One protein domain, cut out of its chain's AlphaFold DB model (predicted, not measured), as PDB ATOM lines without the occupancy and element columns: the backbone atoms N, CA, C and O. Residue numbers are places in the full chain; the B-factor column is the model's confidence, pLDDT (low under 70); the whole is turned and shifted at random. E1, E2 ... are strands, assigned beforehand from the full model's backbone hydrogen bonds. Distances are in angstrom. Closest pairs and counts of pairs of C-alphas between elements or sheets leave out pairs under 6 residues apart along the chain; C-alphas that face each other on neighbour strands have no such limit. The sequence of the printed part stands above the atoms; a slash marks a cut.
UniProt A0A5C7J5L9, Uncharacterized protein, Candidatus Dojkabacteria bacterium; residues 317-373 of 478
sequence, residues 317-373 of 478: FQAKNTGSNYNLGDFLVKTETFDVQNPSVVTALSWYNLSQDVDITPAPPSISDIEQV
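This is residues 317 to 373 of the 478 residues of an uncharacterized protein of Candidatus Dojkabacteria bacterium (UniProt A0A5C7J5L9). A long two-stranded hairpin, E2 and E3, makes the longest axis, and at the end where E2 begins and E3 ends, the short strands E1 and E4 and the loops of residues 320 to 330 and 354 to 369 gather into a small head. The four strands form one antiparallel sheet in the order E3 E2 E1 E4, curled like part of a barrel. The printed part has 57 residues with no named helix and four named strands, E1 to E4 along the chain; the class is all strand, though under half of the residues, 24 of 57, are in named elements. The whole is compact, with a radius of gyration of the C-alphas of 11.7 A, yet elongated in outline, with spans of 36 by 20 by 17 A.

E1, residues 317 to 319, begins with C-alpha 317 at (-26.768, -27.391, 38.531). E2, residues 331 to 339, is 25.7 A long from first to last C-alpha, and C-alpha 339 is at (-35.246, -11.926, 26.096). E3, residues 345 to 353, is 20.4 A long and bends by 53 degrees at residue 349. E4, residues 370 to 372, ends with C-alpha 372 at (-24.654, -27.349, 34.855).

E1 and E2 are a hairpin, antiparallel at 137 degrees, with N 317 and O 332 at 2.8 A, within hydrogen-bond range. The pairing is staggered: E2 pairs with E1 over residues 331 to 332 and with E3 over residues 332 to 338. E2 and E3 are also a hairpin, antiparallel at 162 degrees; N 333 and O 352 are 2.8 A apart and N 346 and O 337 are 2.9 A apart, both within hydrogen-bond range. E1 E2 E3 are a meander, each strand the antiparallel neighbour of the one before. Outside the named strands, residues 358 to 359 pair antiparallel with residues 352 to 353 of E3. E4 is antiparallel to E1 at 157 degrees, with N 318 and O 371 at 2.8 A, within hydrogen-bond range. E1 E2 E3 E4 are a Greek key, a meander of three strands whose first strand is the antiparallel neighbour of the fourth. E3 and E4 are the edge strands, and they are apart; E1 and E3 are apart too.

From edge to edge of the sheet the strands' lines turn by 67 degrees and the way across it turns by 101 degrees. The two C-alphas farthest apart are those of Asn 327 and Gln 341, 35.9 A, while the C-alphas of Phe 317 and Val 373, the first and last printed, are 5.1 A apart. The links E1 to E2, 11 residues, and E3 to E4, 16 residues, are long, and the link E2 to E3 is tight. The printed part has no cut; its mean pLDDT is 88.1, and no printed residue is under 70.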
ATOM      1  N   PHE A 317     -28.191 -27.332  38.232       90.38
ATOM      2  CA  PHE A 317     -26.768 -27.391  38.531       90.38
ATOM      3  C   PHE A 317     -26.501 -28.368  39.673       90.38
ATOM      4  O   PHE A 317     -27.354 -28.604  40.522       90.38
ATOM      5  N   GLN A 318     -25.281 -28.889  39.723       91.06
ATOM      6  CA  GLN A 318     -24.733 -29.572  40.884       91.06
ATOM      7  C   GLN A 318     -23.599 -28.731  41.471       91.06
ATOM      8  O   GLN A 318     -22.690 -28.315  40.749       91.06
ATOM      9  N   ALA A 319     -23.617 -28.501  42.778       92.50
ATOM     10  CA  ALA A 319     -22.547 -27.825  43.490       92.50
ATOM     11  C   ALA A 319     -21.245 -28.641  43.438       92.50
ATOM     12  O   ALA A 319     -21.204 -29.817  43.804       92.50
ATOM     13  N   LYS A 320     -20.155 -28.003  43.011       92.88
ATOM     14  CA  LYS A 320     -18.790 -28.556  42.998       92.88
ATOM     15  C   LYS A 320     -17.934 -28.101  44.167       92.88
ATOM     16  O   LYS A 320     -16.853 -28.643  44.352       92.88
ATOM     17  N   ASN A 321     -18.422 -27.150  44.955       93.06
ATOM     18  CA  ASN A 321     -17.800 -26.675  46.184       93.06
ATOM     19  C   ASN A 321     -18.880 -26.396  47.234       93.06
ATOM     20  O   ASN A 321     -20.057 -26.267  46.906       93.06
ATOM     21  N   THR A 322     -18.471 -26.266  48.496       93.00
ATOM     22  CA  THR A 322     -19.347 -25.791  49.574       93.00
ATOM     23  C   THR A 322     -19.363 -24.262  49.604       93.00
ATOM     24  O   THR A 322     -18.310 -23.628  49.683       93.00
ATOM     25  N   GLY A 323     -20.560 -23.681  49.560       90.44
ATOM     26  CA  GLY A 323     -20.841 -22.265  49.778       90.44
ATOM     27  C   GLY A 323     -21.624 -22.028  51.074       90.44
ATOM     28  O   GLY A 323     -21.746 -22.909  51.920       90.44
ATOM     29  N   SER A 324     -22.165 -20.820  51.252       88.62
ATOM     30  CA  SER A 324     -22.909 -20.460  52.472       88.62
ATOM     31  C   SER A 324     -24.248 -21.195  52.617       88.62
ATOM     32  O   SER A 324     -24.619 -21.528  53.738       88.62
ATOM     33  N   ASN A 325     -24.935 -21.472  51.501       91.56
ATOM     34  CA  ASN A 325     -26.274 -22.086  51.472       91.56
ATOM     35  C   ASN A 325     -26.315 -23.359  50.606       91.56
ATOM     36  O   ASN A 325     -27.375 -23.759  50.134       91.56
ATOM     37  N   TYR A 326     -25.156 -23.951  50.314       92.62
ATOM     38  CA  TYR A 326     -25.056 -25.205  49.571       92.62
ATOM     39  C   TYR A 326     -23.762 -25.936  49.901       92.62
ATOM     40  O   TYR A 326     -22.728 -25.319  50.138       92.62
ATOM     41  N   ASN A 327     -23.815 -27.259  49.907       94.06
ATOM     42  CA  ASN A 327     -22.682 -28.146  50.101       94.06
ATOM     43  C   ASN A 327     -22.232 -28.753  48.772       94.06
ATOM     44  O   ASN A 327     -22.988 -28.801  47.805       94.06
ATOM     45  N   LEU A 328     -20.992 -29.248  48.734       92.44
ATOM     46  CA  LEU A 328     -20.516 -30.092  47.640       92.44
ATOM     47  C   LEU A 328     -21.523 -31.223  47.357       92.44
ATOM     48  O   LEU A 328     -21.822 -32.016  48.246       92.44
ATOM     49  N   GLY A 329     -21.976 -31.319  46.106       86.75
ATOM     50  CA  GLY A 329     -22.915 -32.337  45.636       86.75
ATOM     51  C   GLY A 329     -24.384 -31.912  45.632       86.75
ATOM     52  O   GLY A 329     -25.167 -32.577  44.956       86.75
ATOM     53  N   ASP A 330     -24.745 -30.814  46.302       90.75
ATOM     54  CA  ASP A 330     -26.125 -30.320  46.337       90.75
ATOM     55  C   ASP A 330     -26.637 -29.940  44.942       90.75
ATOM     56  O   ASP A 330     -25.892 -29.425  44.102       90.75
ATOM     57  N   PHE A 331     -27.932 -30.142  44.710       90.44
ATOM     58  CA  PHE A 331     -28.613 -29.708  43.497       90.44
ATOM     59  C   PHE A 331     -29.129 -28.292  43.645       90.44
ATOM     60  O   PHE A 331     -29.880 -27.973  44.565       90.44
ATOM     61  N   LEU A 332     -28.737 -27.443  42.705       91.62
ATOM     62  CA  LEU A 332     -29.088 -26.036  42.693       91.62
ATOM     63  C   LEU A 332     -29.915 -25.743  41.453       91.62
ATOM     64  O   LEU A 332     -29.598 -26.190  40.350       91.62
ATOM     65  N   VAL A 333     -30.944 -24.934  41.630       91.56
ATOM     66  CA  VAL A 333     -31.811 -24.469  40.560       91.56
ATOM     67  C   VAL A 333     -31.611 -22.976  40.387       91.56
ATOM     68  O   VAL A 333     -31.643 -22.214  41.353       91.56
ATOM     69  N   LYS A 334     -31.405 -22.561  39.139       91.88
ATOM     70  CA  LYS A 334     -31.380 -21.159  38.737       91.88
ATOM     71  C   LYS A 334     -32.607 -20.866  37.895       91.88
ATOM     72  O   LYS A 334     -32.759 -21.447  36.820       91.88
ATOM     73  N   THR A 335     -33.402 -19.900  38.325       91.44
ATOM     74  CA  THR A 335     -34.499 -19.361  37.518       91.44
ATOM     75  C   THR A 335     -34.085 -17.998  36.987       91.44
ATOM     76  O   THR A 335     -33.703 -17.108  37.749       91.44
ATOM     77  N   GLU A 336     -34.133 -17.818  35.671       92.25
ATOM     78  CA  GLU A 336     -33.737 -16.568  35.025       92.25
ATOM     79  C   GLU A 336     -34.729 -16.118  33.957       92.25
ATOM     80  O   GLU A 336     -35.343 -16.934  33.264       92.25
ATOM     81  N   THR A 337     -34.853 -14.799  33.823       90.19
ATOM     82  CA  THR A 337     -35.591 -14.159  32.739       90.19
ATOM     83  C   THR A 337     -34.636 -13.899  31.582       90.19
ATOM     84  O   THR A 337     -33.545 -13.347  31.770       90.19
ATOM     85  N   PHE A 338     -35.046 -14.266  30.377       88.31
ATOM     86  CA  PHE A 338     -34.306 -14.019  29.143       88.31
ATOM     87  C   PHE A 338     -35.188 -13.285  28.132       88.31
ATOM     88  O   PHE A 338     -36.416 -13.378  28.172       88.31
ATOM     89  N   ASP A 339     -34.561 -12.528  27.239       87.38
ATOM     90  CA  ASP A 339     -35.246 -11.926  26.096       87.38
ATOM     91  C   ASP A 339     -35.448 -13.015  25.030       87.38
ATOM     92  O   ASP A 339     -34.511 -13.707  24.633       87.38
ATOM     93  N   VAL A 340     -36.696 -13.214  24.604       82.50
ATOM     94  CA  VAL A 340     -37.070 -14.275  23.660       82.50
ATOM     95  C   VAL A 340     -36.449 -14.039  22.281       82.50
ATOM     96  O   VAL A 340     -36.095 -14.999  21.600       82.50
ATOM     97  N   GLN A 341     -36.294 -12.780  21.866       82.94
ATOM     98  CA  GLN A 341     -35.701 -12.433  20.573       82.94
ATOM     99  C   GLN A 341     -34.172 -12.454  20.622       82.94
ATOM    100  O   GLN A 341     -33.524 -12.763  19.622       82.94
ATOM    101  N   ASN A 342     -33.595 -12.156  21.785       84.25
ATOM    102  CA  ASN A 342     -32.163 -12.242  22.022       84.25
ATOM    103  C   ASN A 342     -31.896 -13.018  23.321       84.25
ATOM    104  O   ASN A 342     -31.875 -12.392  24.383       84.25
ATOM    105  N   PRO A 343     -31.629 -14.343  23.267       75.50
ATOM    106  CA  PRO A 343     -31.568 -15.250  24.426       75.50
ATOM    107  C   PRO A 343     -30.383 -15.009  25.383       75.50
ATOM    108  O   PRO A 343     -29.934 -15.901  26.109       75.50
ATOM    109  N   SER A 344     -29.865 -13.788  25.396       83.94
ATOM    110  CA  SER A 344     -29.158 -13.192  26.511       83.94
ATOM    111  C   SER A 344     -30.024 -13.149  27.774       83.94
ATOM    112  O   SER A 344     -31.218 -12.841  27.754       83.94
ATOM    113  N   VAL A 345     -29.388 -13.475  28.897       76.50
ATOM    114  CA  VAL A 345     -29.997 -13.384  30.223       76.50
ATOM    115  C   VAL A 345     -30.205 -11.914  30.555       76.50
ATOM    116  O   VAL A 345     -29.257 -11.131  30.519       76.50
ATOM    117  N   VAL A 346     -31.439 -11.556  30.900       78.81
ATOM    118  CA  VAL A 346     -31.804 -10.191  31.289       78.81
ATOM    119  C   VAL A 346     -31.517 -10.015  32.774       78.81
ATOM    120  O   VAL A 346     -30.793  -9.104  33.168       78.81
ATOM    121  N   THR A 347     -32.021 -10.938  33.593       79.31
ATOM    122  CA  THR A 347     -31.788 -10.993  35.038       79.31
ATOM    123  C   THR A 347     -31.934 -12.430  35.542       79.31
ATOM    124  O   THR A 347     -32.821 -13.169  35.114       79.31
ATOM    125  N   ALA A 348     -31.078 -12.843  36.481       74.00
ATOM    126  CA  ALA A 348     -31.351 -14.031  37.288       74.00
ATOM    127  C   ALA A 348     -32.371 -13.645  38.365       74.00
ATOM    128  O   ALA A 348     -32.137 -12.689  39.105       74.00
ATOM    129  N   LEU A 349     -33.499 -14.352  38.420       84.25
ATOM    130  CA  LEU A 349     -34.579 -14.063  39.363       84.25
ATOM    131  C   LEU A 349     -34.306 -14.694  40.724       84.25
ATOM    132  O   LEU A 349     -34.543 -14.059  41.748       84.25
ATOM    133  N   SER A 350     -33.800 -15.928  40.737       92.56
ATOM    134  CA  SER A 350     -33.533 -16.645  41.978       92.56
ATOM    135  C   SER A 350     -32.549 -17.795  41.788       92.56
ATOM    136  O   SER A 350     -32.377 -18.340  40.692       92.56
ATOM    137  N   TRP A 351     -31.908 -18.148  42.898       94.19
ATOM    138  CA  TRP A 351     -31.185 -19.395  43.071       94.19
ATOM    139  C   TRP A 351     -31.768 -20.124  44.271       94.19
ATOM    140  O   TRP A 351     -32.028 -19.502  45.299       94.19
ATOM    141  N   TYR A 352     -31.929 -21.431  44.146       93.81
ATOM    142  CA  TYR A 352     -32.536 -22.263  45.172       93.81
ATOM    143  C   TYR A 352     -31.761 -23.573  45.299       93.81
ATOM    144  O   TYR A 352     -31.404 -24.187  44.294       93.81
ATOM    145  N   ASN A 353     -31.442 -23.968  46.528       93.69
ATOM    146  CA  ASN A 353     -30.801 -25.235  46.833       93.69
ATOM    147  C   ASN A 353     -31.891 -26.268  47.066       93.69
ATOM    148  O   ASN A 353     -32.513 -26.317  48.126       93.69
ATOM    149  N   LEU A 354     -32.088 -27.101  46.060       89.06
ATOM    150  CA  LEU A 354     -33.150 -28.082  46.020       89.06
ATOM    151  C   LEU A 354     -32.863 -29.264  46.956       89.06
ATOM    152  O   LEU A 354     -33.786 -29.850  47.509       89.06
ATOM    153  N   SER A 355     -31.588 -29.566  47.217       86.31
ATOM    154  CA  SER A 355     -31.198 -30.602  48.182       86.31
ATOM    155  C   SER A 355     -31.465 -30.213  49.637       86.31
ATOM    156  O   SER A 355     -31.626 -31.097  50.476       86.31
ATOM    157  N   GLN A 356     -31.476 -28.917  49.949       88.06
ATOM    158  CA  GLN A 356     -31.631 -28.409  51.317       88.06
ATOM    159  C   GLN A 356     -32.949 -27.669  51.558       88.06
ATOM    160  O   GLN A 356     -33.207 -27.296  52.700       88.06
ATOM    161  N   ASP A 357     -33.752 -27.457  50.515       88.06
ATOM    162  CA  ASP A 357     -34.978 -26.657  50.560       88.06
ATOM    163  C   ASP A 357     -34.734 -25.229  51.098       88.06
ATOM    164  O   ASP A 357     -35.376 -24.758  52.036       88.06
ATOM    165  N   VAL A 358     -33.733 -24.533  50.540       93.12
ATOM    166  CA  VAL A 358     -33.388 -23.154  50.945       93.12
ATOM    167  C   VAL A 358     -33.028 -22.262  49.762       93.12
ATOM    168  O   VAL A 358     -32.336 -22.673  48.832       93.12
ATOM    169  N   ASP A 359     -33.418 -20.989  49.831       94.38
ATOM    170  CA  ASP A 359     -32.961 -19.974  48.880       94.38
ATOM    171  C   ASP A 359     -31.446 -19.731  49.006       94.38
ATOM    172  O   ASP A 359     -30.878 -19.583  50.097       94.38
ATOM    173  N   ILE A 360     -30.764 -19.615  47.868       92.69
ATOM    174  CA  ILE A 360     -29.330 -19.323  47.813       92.69
ATOM    175  C   ILE A 360     -29.155 -17.817  47.641       92.69
ATOM    176  O   ILE A 360     -29.282 -17.270  46.543       92.69
ATOM    177  N   THR A 361     -28.845 -17.138  48.745       91.19
ATOM    178  CA  THR A 361     -28.552 -15.703  48.754       91.19
ATOM    179  C   THR A 361     -27.278 -15.448  49.564       91.19
ATOM    180  O   THR A 361     -27.268 -15.733  50.763       91.19
ATOM    181  N   PRO A 362     -26.210 -14.890  48.959       88.62
ATOM    182  CA  PRO A 362     -26.100 -14.464  47.559       88.62
ATOM    183  C   PRO A 362     -25.991 -15.645  46.577       88.62
ATOM    184  O   PRO A 362     -25.644 -16.754  46.974       88.62
ATOM    185  N   ALA A 363     -26.253 -15.384  45.292       88.19
ATOM    186  CA  ALA A 363     -26.045 -16.346  44.206       88.19
ATOM    187  C   ALA A 363     -24.611 -16.925  44.213       88.19
ATOM    188  O   ALA A 363     -23.684 -16.203  44.604       88.19
ATOM    189  N   PRO A 364     -24.398 -18.172  43.739       88.50
ATOM    190  CA  PRO A 364     -23.063 -18.758  43.635       88.50
ATOM    191  C   PRO A 364     -22.103 -17.820  42.877       88.50
ATOM    192  O   PRO A 364     -22.431 -17.375  41.772       88.50
ATOM    193  N   PRO A 365     -20.935 -17.480  43.452       81.25
ATOM    194  CA  PRO A 365     -20.090 -16.396  42.950       81.25
ATOM    195  C   PRO A 365     -19.321 -16.758  41.673       81.25
ATOM    196  O   PRO A 365     -18.861 -15.862  40.966       81.25
ATOM    197  N   SER A 366     -19.160 -18.049  41.370       83.12
ATOM    198  CA  SER A 366     -18.390 -18.521  40.222       83.12
ATOM    199  C   SER A 366     -19.000 -19.766  39.586       83.12
ATOM    200  O   SER A 366     -19.451 -20.681  40.273       83.12
ATOM    201  N   ILE A 367     -18.898 -19.853  38.256       78.06
ATOM    202  CA  ILE A 367     -19.215 -21.069  37.493       78.06
ATOM    203  C   ILE A 367     -18.281 -22.242  37.827       78.06
ATOM    204  O   ILE A 367     -18.527 -23.351  37.388       78.06
ATOM    205  N   SER A 368     -17.177 -22.013  38.542       85.81
ATOM    206  CA  SER A 368     -16.307 -23.094  39.022       85.81
ATOM    207  C   SER A 368     -16.885 -23.818  40.237       85.81
ATOM    208  O   SER A 368     -16.459 -24.928  40.536       85.81
ATOM    209  N   ASP A 369     -17.827 -23.190  40.945       87.62
ATOM    210  CA  ASP A 369     -18.429 -23.744  42.162       87.62
ATOM    211  C   ASP A 369     -19.651 -24.609  41.863       87.62
ATOM    212  O   ASP A 369     -20.180 -25.257  42.763       87.62
ATOM    213  N   ILE A 370     -20.099 -24.620  40.608       89.88
ATOM    214  CA  ILE A 370     -21.308 -25.288  40.145       89.88
ATOM    215  C   ILE A 370     -21.064 -25.878  38.755       89.88
ATOM    216  O   ILE A 370     -20.420 -25.267  37.914       89.88
ATOM    217  N   GLU A 371     -21.600 -27.054  38.473       88.88
ATOM    218  CA  GLU A 371     -21.610 -27.628  37.127       88.88
ATOM    219  C   GLU A 371     -23.050 -27.701  36.644       88.88
ATOM    220  O   GLU A 371     -23.911 -28.210  37.359       88.88
ATOM    221  N   GLN A 372     -23.330 -27.187  35.445       85.50
ATOM    222  CA  GLN A 372     -24.654 -27.349  34.855       85.50
ATOM    223  C   GLN A 372     -24.889 -28.829  34.560       85.50
ATOM    224  O   GLN A 372     -24.108 -29.452  33.838       85.50
ATOM    225  N   VAL A 373     -25.990 -29.371  35.072       84.62
ATOM    226  CA  VAL A 373     -26.400 -30.732  34.749       84.62
ATOM    227  C   VAL A 373     -26.961 -30.726  33.330       84.62
ATOM    228  O   VAL A 373     -27.902 -29.995  33.021       84.62
TER     229      VAL A 373